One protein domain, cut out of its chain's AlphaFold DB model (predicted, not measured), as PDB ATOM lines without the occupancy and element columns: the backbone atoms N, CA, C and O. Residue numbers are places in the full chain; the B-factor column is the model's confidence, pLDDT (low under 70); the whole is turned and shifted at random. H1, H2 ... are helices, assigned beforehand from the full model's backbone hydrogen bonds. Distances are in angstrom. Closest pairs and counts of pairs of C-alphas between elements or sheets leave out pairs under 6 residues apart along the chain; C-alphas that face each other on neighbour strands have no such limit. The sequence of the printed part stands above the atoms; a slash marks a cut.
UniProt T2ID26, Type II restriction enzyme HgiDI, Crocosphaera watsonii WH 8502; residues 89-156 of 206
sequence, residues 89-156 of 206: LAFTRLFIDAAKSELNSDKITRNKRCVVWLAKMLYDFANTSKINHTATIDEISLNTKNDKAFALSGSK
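What this domain is: This is residues 89 to 156 of the 206 residues of the protein "Type II restriction enzyme HgiDI" of Crocosphaera watsonii WH 8502 (UniProt T2ID26). One long helix, H2, makes the backbone of the model, with two shorter helices set steeply against it on different sides: H1 meets it in a V near its first end, and H3 folds back over its middle after a tight turn. From H3 a stretch without a named element, residues 140 to 156, runs back past the first end of H2 to the end of the domain where H1 lies. The printed part has 68 residues with three named helices in the order H1, H2, H3 and no named strand, and its class is all helix. The whole is compact, with a radius of gyration of the C-alphas of 12.4 A, and the C-alphas span 37 by 27 by 22 A.

How they stand to each other: The longest helix is H2, residues 110 to 128. H1, residues 89 to 100, touches it, with the C-alphas of Ala 99 and Lys 112 the closest at 4.7 A. H1 touches H2 with residues 95 to 100 alone, and H2 touches H1 with residues 111 to 115 alone. Their lines stand at a steep tilt of 50 degrees, and they run opposite ways. H3, residues 133 to 139, touches residues 117 to 121 of H2 alone, and the closest C-alphas, those of Trp 117 and Thr 136, are 6.3 A apart. H2 and H3 stand at a steep tilt of 58 degrees and run opposite ways. H1 and H3 are apart. In H2 and H3 every O i to N i+4 pair is within hydrogen-bond range, while in H1 it is 5 of 8.

Where its parts are: H2 has 19 residues and measures 26.6 A from C-alpha 110 at (6.229, 33.840, 27.045) to C-alpha 128 at (-2.432, 12.067, 39.530). H1 has 12 residues, begins with C-alpha 89 at (7.063, 29.444, 45.028) and is 16.5 A long from first to last C-alpha. H3 has 7 residues, is 10.0 A long and ends with C-alpha 139 at (2.524, 20.225, 23.726).

The domain as a whole: The two C-alphas farthest apart are those of Thr 128, the last residue of H2, and Ser 155, at 38.5 A. The first and last printed C-alphas, of Leu 89 and Lys 156, are 17.4 A apart. The printed part has no cut. The link from H1 to H2 is short, with 9 residues, the link from H2 to H3 is tight, with 4, and no link is long. The C-alphas of residues 140 to 156 lie 7 to 20 A from the mean of all C-alphas. The mean pLDDT of the printed part is 88.0, and residues 144 to 149 are under 70.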
ATOM      1  N   LEU A  89       8.305  28.680  45.123       88.00
ATOM      2  CA  LEU A  89       7.063  29.444  45.028       88.00
ATOM      3  C   LEU A  89       7.322  30.944  44.829       88.00
ATOM      4  O   LEU A  89       6.666  31.560  43.992       88.00
ATOM      5  N   ALA A  90       8.297  31.529  45.532       91.88
ATOM      6  CA  ALA A  90       8.652  32.937  45.353       91.88
ATOM      7  C   ALA A  90       9.141  33.218  43.925       91.88
ATOM      8  O   ALA A  90       8.758  34.221  43.325       91.88
ATOM      9  N   PHE A  91       9.919  32.300  43.343       90.25
ATOM     10  CA  PHE A  91      10.389  32.404  41.964       90.25
ATOM     11  C   PHE A  91       9.229  32.493  40.964       90.25
ATOM     12  O   PHE A  91       9.310  33.250  39.995       90.25
ATOM     13  N   THR A  92       8.105  31.806  41.224       92.00
ATOM     14  CA  THR A  92       6.925  31.893  40.344       92.00
ATOM     15  C   THR A  92       6.349  33.298  40.232       92.00
ATOM     16  O   THR A  92       5.809  33.675  39.189       92.00
ATOM     17  N   ARG A  93       6.526  34.121  41.275       92.62
ATOM     18  CA  ARG A  93       6.020  35.493  41.303       92.62
ATOM     19  C   ARG A  93       6.585  36.338  40.165       92.62
ATOM     20  O   ARG A  93       5.855  37.147  39.597       92.62
ATOM     21  N   LEU A  94       7.837  36.085  39.779       91.38
ATOM     22  CA  LEU A  94       8.516  36.793  38.699       91.38
ATOM     23  C   LEU A  94       7.737  36.705  37.378       91.38
ATOM     24  O   LEU A  94       7.497  37.731  36.739       91.38
ATOM     25  N   PHE A  95       7.331  35.500  36.961       89.69
ATOM     26  CA  PHE A  95       6.609  35.318  35.697       89.69
ATOM     27  C   PHE A  95       5.101  35.542  35.822       89.69
ATOM     28  O   PHE A  95       4.485  35.974  34.850       89.69
ATOM     29  N   ILE A  96       4.514  35.337  37.006       93.56
ATOM     30  CA  ILE A  96       3.102  35.656  37.269       93.56
ATOM     31  C   ILE A  96       2.855  37.160  37.148       93.56
ATOM     32  O   ILE A  96       1.931  37.576  36.453       93.56
ATOM     33  N   ASP A  97       3.675  37.994  37.781       94.31
ATOM     34  CA  ASP A  97       3.464  39.444  37.733       94.31
ATOM     35  C   ASP A  97       3.839  40.040  36.381       94.31
ATOM     36  O   ASP A  97       3.160  40.946  35.895       94.31
ATOM     37  N   ALA A  98       4.854  39.478  35.719       91.31
ATOM     38  CA  ALA A  98       5.127  39.805  34.327       91.31
ATOM     39  C   ALA A  98       3.913  39.489  33.431       91.31
ATOM     40  O   ALA A  98       3.511  40.339  32.639       91.31
ATOM     41  N   ALA A  99       3.276  38.326  33.602       92.56
ATOM     42  CA  ALA A  99       2.055  37.976  32.879       92.56
ATOM     43  C   ALA A  99       0.877  38.909  33.215       92.56
ATOM     44  O   ALA A  99       0.153  39.317  32.308       92.56
ATOM     45  N   LYS A 100       0.710  39.298  34.490       93.44
ATOM     46  CA  LYS A 100      -0.335  40.246  34.921       93.44
ATOM     47  C   LYS A 100      -0.218  41.598  34.222       93.44
ATOM     48  O   LYS A 100      -1.220  42.126  33.754       93.44
ATOM     49  N   SER A 101       1.000  42.129  34.096       90.19
ATOM     50  CA  SER A 101       1.234  43.392  33.377       90.19
ATOM     51  C   SER A 101       0.872  43.340  31.887       90.19
ATOM     52  O   SER A 101       0.768  44.376  31.238       90.19
ATOM     53  N   GLU A 102       0.654  42.143  31.339       90.62
ATOM     54  CA  GLU A 102       0.354  41.910  29.929       90.62
ATOM     55  C   GLU A 102      -1.125  41.527  29.704       90.62
ATOM     56  O   GLU A 102      -1.493  41.195  28.577       90.62
ATOM     57  N   LEU A 103      -1.982  41.558  30.737       89.56
ATOM     58  CA  LEU A 103      -3.375  41.073  30.674       89.56
ATOM     59  C   LEU A 103      -4.264  41.815  29.673       89.56
ATOM     60  O   LEU A 103      -5.150  41.195  29.103       89.56
ATOM     61  N   ASN A 104      -3.995  43.092  29.399       89.44
ATOM     62  CA  ASN A 104      -4.769  43.880  28.430       89.44
ATOM     63  C   ASN A 104      -4.538  43.456  26.966       89.44
ATOM     64  O   ASN A 104      -5.126  44.026  26.054       89.44
ATOM     65  N   SER A 105      -3.631  42.509  26.721       88.00
ATOM     66  CA  SER A 105      -3.382  41.941  25.402       88.00
ATOM     67  C   SER A 105      -3.952  40.531  25.329       88.00
ATOM     68  O   SER A 105      -3.607  39.690  26.154       88.00
ATOM     69  N   ASP A 106      -4.706  40.215  24.281       85.50
ATOM     70  CA  ASP A 106      -5.181  38.841  24.047       85.50
ATOM     71  C   ASP A 106      -4.077  37.916  23.512       85.50
ATOM     72  O   ASP A 106      -4.229  36.697  23.431       85.50
ATOM     73  N   LYS A 107      -2.912  38.477  23.166       89.62
ATOM     74  CA  LYS A 107      -1.783  37.699  22.668       89.62
ATOM     75  C   LYS A 107      -1.151  36.889  23.798       89.62
ATOM     76  O   LYS A 107      -0.773  37.431  24.847       89.62
ATOM     77  N   ILE A 108      -0.958  35.597  23.544       88.81
ATOM     78  CA  ILE A 108      -0.156  34.734  24.406       88.81
ATOM     79  C   ILE A 108       1.317  35.155  24.335       88.81
ATOM     80  O   ILE A 108       1.937  35.215  23.271       88.81
ATOM     81  N   THR A 109       1.878  35.491  25.489       88.19
ATOM     82  CA  THR A 109       3.286  35.860  25.648       88.19
ATOM     83  C   THR A 109       4.043  34.729  26.335       88.19
ATOM     84  O   THR A 109       3.446  33.830  26.932       88.19
ATOM     85  N   ARG A 110       5.381  34.793  26.313       86.19
ATOM     86  CA  ARG A 110       6.229  33.840  27.045       86.19
ATOM     87  C   ARG A 110       5.880  33.798  28.542       86.19
ATOM     88  O   ARG A 110       5.746  32.711  29.090       86.19
ATOM     89  N   ASN A 111       5.640  34.957  29.163       88.81
ATOM     90  CA  ASN A 111       5.300  35.061  30.587       88.81
ATOM     91  C   ASN A 111       3.939  34.427  30.901       88.81
ATOM     92  O   ASN A 111       3.839  33.616  31.818       88.81
ATOM     93  N   LYS A 112       2.900  34.733  30.108       90.81
ATOM     94  CA  LYS A 112       1.570  34.117  30.262       90.81
ATOM     95  C   LYS A 112       1.622  32.605  30.081       90.81
ATOM     96  O   LYS A 112       1.012  31.875  30.854       90.81
ATOM     97  N   ARG A 113       2.397  32.124  29.108       90.44
ATOM     98  CA  ARG A 113       2.581  30.688  28.887       90.44
ATOM     99  C   ARG A 113       3.246  29.999  30.081       90.44
ATOM    100  O   ARG A 113       2.793  28.926  30.455       90.44
ATOM    101  N   CYS A 114       4.242  30.610  30.731       91.25
ATOM    102  CA  CYS A 114       4.809  30.057  31.970       91.25
ATOM    103  C   CYS A 114       3.756  29.875  33.069       91.25
ATOM    104  O   CYS A 114       3.796  28.881  33.791       91.25
ATOM    105  N   VAL A 115       2.799  30.802  33.178       93.31
ATOM    106  CA  VAL A 115       1.675  30.670  34.117       93.31
ATOM    107  C   VAL A 115       0.771  29.498  33.732       93.31
ATOM    108  O   VAL A 115       0.412  28.710  34.601       93.31
ATOM    109  N   VAL A 116       0.454  29.333  32.442       93.19
ATOM    110  CA  VAL A 116      -0.332  28.188  31.941       93.19
ATOM    111  C   VAL A 116       0.375  26.861  32.226       93.19
ATOM    112  O   VAL A 116      -0.254  25.928  32.717       93.19
ATOM    113  N   TRP A 117       1.683  26.780  31.973       93.19
ATOM    114  CA  TRP A 117       2.489  25.598  32.277       93.19
ATOM    115  C   TRP A 117       2.469  25.260  33.762       93.19
ATOM    116  O   TRP A 117       2.184  24.120  34.115       93.19
ATOM    117  N   LEU A 118       2.708  26.247  34.632       94.06
ATOM    118  CA  LEU A 118       2.641  26.044  36.077       94.06
ATOM    119  C   LEU A 118       1.254  25.533  36.494       94.06
ATOM    120  O   LEU A 118       1.163  24.555  37.229       94.06
ATOM    121  N   ALA A 119       0.183  26.154  35.994       95.38
ATOM    122  CA  ALA A 119      -1.184  25.746  36.301       95.38
ATOM    123  C   ALA A 119      -1.475  24.305  35.848       95.38
ATOM    124  O   ALA A 119      -2.024  23.529  36.627       95.38
ATOM    125  N   LYS A 120      -1.060  23.917  34.634       95.88
ATOM    126  CA  LYS A 120      -1.223  22.546  34.123       95.88
ATOM    127  C   LYS A 120      -0.466  21.528  34.969       95.88
ATOM    128  O   LYS A 120      -1.038  20.513  35.346       95.88
ATOM    129  N   MET A 121       0.794  21.813  35.301       94.69
ATOM    130  CA  MET A 121       1.609  20.917  36.121       94.69
ATOM    131  C   MET A 121       1.010  20.739  37.522       94.69
ATOM    132  O   MET A 121       0.942  19.621  38.021       94.69
ATOM    133  N   LEU A 122       0.521  21.818  38.142       95.19
ATOM    134  CA  LEU A 122      -0.154  21.743  39.441       95.19
ATOM    135  C   LEU A 122      -1.480  20.975  39.361       95.19
ATOM    136  O   LEU A 122      -1.778  20.187  40.255       95.19
ATOM    137  N   TYR A 123      -2.252  21.164  38.289       96.62
ATOM    138  CA  TYR A 123      -3.484  20.415  38.045       96.62
ATOM    139  C   TYR A 123      -3.217  18.912  37.874       96.62
ATOM    140  O   TYR A 123      -3.888  18.088  38.492       96.62
ATOM    141  N   ASP A 124      -2.211  18.536  37.086       96.50
ATOM    142  CA  ASP A 124      -1.840  17.129  36.900       96.50
ATOM    143  C   ASP A 124      -1.374  16.499  38.203       96.50
ATOM    144  O   ASP A 124      -1.773  15.380  38.532       96.50
ATOM    145  N   PHE A 125      -0.587  17.242  38.981       96.62
ATOM    146  CA  PHE A 125      -0.150  16.799  40.293       96.62
ATOM    147  C   PHE A 125      -1.329  16.600  41.248       96.62
ATOM    148  O   PHE A 125      -1.389  15.585  41.936       96.62
ATOM    149  N   ALA A 126      -2.296  17.519  41.264       97.38
ATOM    150  CA  ALA A 126      -3.480  17.396  42.110       97.38
ATOM    151  C   ALA A 126      -4.323  16.156  41.765       97.38
ATOM    152  O   ALA A 126      -4.852  15.512  42.664       97.38
ATOM    153  N   ASN A 127      -4.414  15.793  40.481       96.75
ATOM    154  CA  ASN A 127      -5.235  14.664  40.032       96.75
ATOM    155  C   ASN A 127      -4.506  13.314  40.045       96.75
ATOM    156  O   ASN A 127      -5.132  12.277  40.239       96.75
ATOM    157  N   THR A 128      -3.197  13.303  39.788       96.06
ATOM    158  CA  THR A 128      -2.432  12.067  39.530       96.06
ATOM    159  C   THR A 128      -1.214  11.897  40.434       96.06
ATOM    160  O   THR A 128      -0.518  10.884  40.342       96.06
ATOM    161  N   SER A 129      -0.913  12.894  41.275       95.12
ATOM    162  CA  SER A 129       0.320  13.000  42.076       95.12
ATOM    163  C   SER A 129       1.611  12.930  41.250       95.12
ATOM    164  O   SER A 129       2.692  12.688  41.787       95.12
ATOM    165  N   LYS A 130       1.517  13.145  39.933       93.56
ATOM    166  CA  LYS A 130       2.629  13.104  38.981       93.56
ATOM    167  C   LYS A 130       2.586  14.333  38.079       93.56
ATOM    168  O   LYS A 130       1.529  14.894  37.820       93.56
ATOM    169  N   ILE A 131       3.755  14.736  37.590       94.75
ATOM    170  CA  ILE A 131       3.912  15.832  36.630       94.75
ATOM    171  C   ILE A 131       4.711  15.306  35.440       94.75
ATOM    172  O   ILE A 131       5.802  14.768  35.625       94.75
ATOM    173  N   ASN A 132       4.209  15.517  34.221       93.12
ATOM    174  CA  ASN A 132       4.992  15.349  32.996       93.12
ATOM    175  C   ASN A 132       5.336  16.731  32.420       93.12
ATOM    176  O   ASN A 132       4.619  17.288  31.584       93.12
ATOM    177  N   HIS A 133       6.417  17.318  32.937       90.75
ATOM    178  CA  HIS A 133       6.800  18.686  32.591       90.75
ATOM    179  C   HIS A 133       7.251  18.807  31.131       90.75
ATOM    180  O   HIS A 133       6.939  19.809  30.494       90.75
ATOM    181  N   THR A 134       7.917  17.782  30.593       91.00
ATOM    182  CA  THR A 134       8.357  17.727  29.194       91.00
ATOM    183  C   THR A 134       7.165  17.803  28.248       91.00
ATOM    184  O   THR A 134       7.090  18.729  27.447       91.00
ATOM    185  N   ALA A 135       6.172  16.922  28.428       91.19
ATOM    186  CA  ALA A 135       4.947  16.952  27.628       91.19
ATOM    187  C   ALA A 135       4.227  18.301  27.749       91.19
ATOM    188  O   ALA A 135       3.831  18.889  26.750       91.19
ATOM    189  N   THR A 136       4.140  18.860  28.961       92.25
ATOM    190  CA  THR A 136       3.527  20.183  29.173       92.25
ATOM    191  C   THR A 136       4.236  21.285  28.377       92.25
ATOM    192  O   THR A 136       3.575  22.124  27.768       92.25
ATOM    193  N   ILE A 137       5.570  21.310  28.381       89.00
ATOM    194  CA  ILE A 137       6.365  22.338  27.694       89.00
ATOM    195  C   ILE A 137       6.256  22.200  26.169       89.00
ATOM    196  O   ILE A 137       6.122  23.214  25.475       89.00
ATOM    197  N   ASP A 138       6.293  20.968  25.662       86.19
ATOM    198  CA  ASP A 138       6.315  20.685  24.226       86.19
ATOM    199  C   ASP A 138       4.923  20.794  23.591       86.19
ATOM    200  O   ASP A 138       4.758  21.444  22.554       86.19
ATOM    201  N   GLU A 139       3.899  20.236  24.238       88.81
ATOM    202  CA  GLU A 139       2.524  20.225  23.726       88.81
ATOM    203  C   GLU A 139       1.840  21.585  23.914       88.81
ATOM    204  O   GLU A 139       1.090  22.037  23.046       88.81
ATOM    205  N   ILE A 140       2.136  22.300  25.007       87.69
ATOM    206  CA  ILE A 140       1.546  23.615  25.310       87.69
ATOM    207  C   ILE A 140       2.512  24.736  24.898       87.69
ATOM    208  O   ILE A 140       2.759  25.698  25.627       87.69
ATOM    209  N   SER A 141       3.085  24.639  23.698       79.56
ATOM    210  CA  SER A 141       3.998  25.662  23.169       79.56
ATOM    211  C   SER A 141       3.286  26.980  22.814       79.56
ATOM    212  O   SER A 141       3.909  28.050  22.859       79.56
ATOM    213  N   LEU A 142       1.981  26.912  22.512       81.19
ATOM    214  CA  LEU A 142       1.088  28.033  22.178       81.19
ATOM    215  C   LEU A 142       1.668  28.969  21.102       81.19
ATOM    216  O   LEU A 142       1.608  30.191  21.230       81.19
ATOM    217  N   ASN A 143       2.263  28.393  20.051       74.81
ATOM    218  CA  ASN A 143       2.866  29.119  18.923       74.81
ATOM    219  C   ASN A 143       3.989  30.097  19.321       74.81
ATOM    220  O   ASN A 143       4.280  31.063  18.614       74.81
ATOM    221  N   THR A 144       4.649  29.848  20.453       67.88
ATOM    222  CA  THR A 144       5.837  30.593  20.882       67.88
ATOM    223  C   THR A 144       7.032  29.657  20.978       67.88
ATOM    224  O   THR A 144       6.892  28.499  21.374       67.88
ATOM    225  N   LYS A 145       8.233  30.150  20.641       68.56
ATOM    226  CA  LYS A 145       9.450  29.341  20.786       68.56
ATOM    227  C   LYS A 145       9.587  28.852  22.238       68.56
ATOM    228  O   LYS A 145       9.387  29.624  23.182       68.56
ATOM    229  N   ASN A 146       9.882  27.568  22.412       65.44
ATOM    230  CA  ASN A 146      10.094  26.906  23.704       65.44
ATOM    231  C   ASN A 146      11.514  27.128  24.261       65.44
ATOM    232  O   ASN A 146      11.775  26.798  25.415       65.44
ATOM    233  N   ASP A 147      12.408  27.756  23.491       57.75
ATOM    234  CA  ASP A 147      13.741  28.122  23.954       57.75
ATOM    235  C   ASP A 147      13.671  29.238  25.012       57.75
ATOM    236  O   ASP A 147      13.144  30.327  24.770       57.75
ATOM    237  N   LYS A 148      14.215  28.947  26.202       67.19
ATOM    238  CA  LYS A 148      14.226  29.823  27.388       67.19
ATOM    239  C   LYS A 148      12.807  30.180  27.839       67.19
ATOM    240  O   LYS A 148      12.250  31.206  27.451       67.19
ATOM    241  N   ALA A 149      12.257  29.335  28.715       65.88
ATOM    242  CA  ALA A 149      10.927  29.493  29.301       65.88
ATOM    243  C   ALA A 149      10.656  30.935  29.763       65.88
ATOM    244  O   ALA A 149       9.586  31.476  29.503       65.88
ATOM    245  N   PHE A 150      11.656  31.582  30.368       77.25
ATOM    246  CA  PHE A 150      11.499  32.885  30.986       77.25
ATOM    247  C   PHE A 150      12.805  33.687  31.024       77.25
ATOM    248  O   PHE A 150      13.874  33.135  31.280       77.25
ATOM    249  N   ALA A 151      12.713  34.999  30.795       81.38
ATOM    250  CA  ALA A 151      13.800  35.955  30.994       81.38
ATOM    251  C   ALA A 151      13.219  37.321  31.388       81.38
ATOM    252  O   ALA A 151      12.316  37.826  30.717       81.38
ATOM    253  N   LEU A 152      13.759  37.937  32.443       83.62
ATOM    254  CA  LEU A 152      13.394  39.291  32.868       83.62
ATOM    255  C   LEU A 152      14.602  40.213  32.909       83.62
ATOM    256  O   LEU A 152      15.715  39.801  33.224       83.62
ATOM    257  N   SER A 153      14.348  41.490  32.640       84.62
ATOM    258  CA  SER A 153      15.311  42.561  32.861       84.62
ATOM    259  C   SER A 153      15.479  42.863  34.352       84.62
ATOM    260  O   SER A 153      14.553  42.685  35.146       84.62
ATOM    261  N   GLY A 154      16.630  43.450  34.698       82.75
ATOM    262  CA  GLY A 154      16.891  43.979  36.040       82.75
ATOM    263  C   GLY A 154      15.819  44.961  36.518       82.75
ATOM    264  O   GLY A 154      15.448  44.941  37.682       82.75
ATOM    265  N   SER A 155      15.233  45.760  35.617       85.06
ATOM    266  CA  SER A 155      14.143  46.683  35.966       85.06
ATOM    267  C   SER A 155      12.892  45.978  36.501       85.06
ATOM    268  O   SER A 155      12.235  46.502  37.395       85.06
ATOM    269  N   LYS A 156      12.571  44.781  35.991       87.12
ATOM    270  CA  LYS A 156      11.418  43.995  36.454       87.12
ATOM    271  C   LYS A 156      11.725  43.237  37.745       87.12
ATOM    272  O   LYS A 156      10.835  43.103  38.583       87.12
TER     273      LYS A 156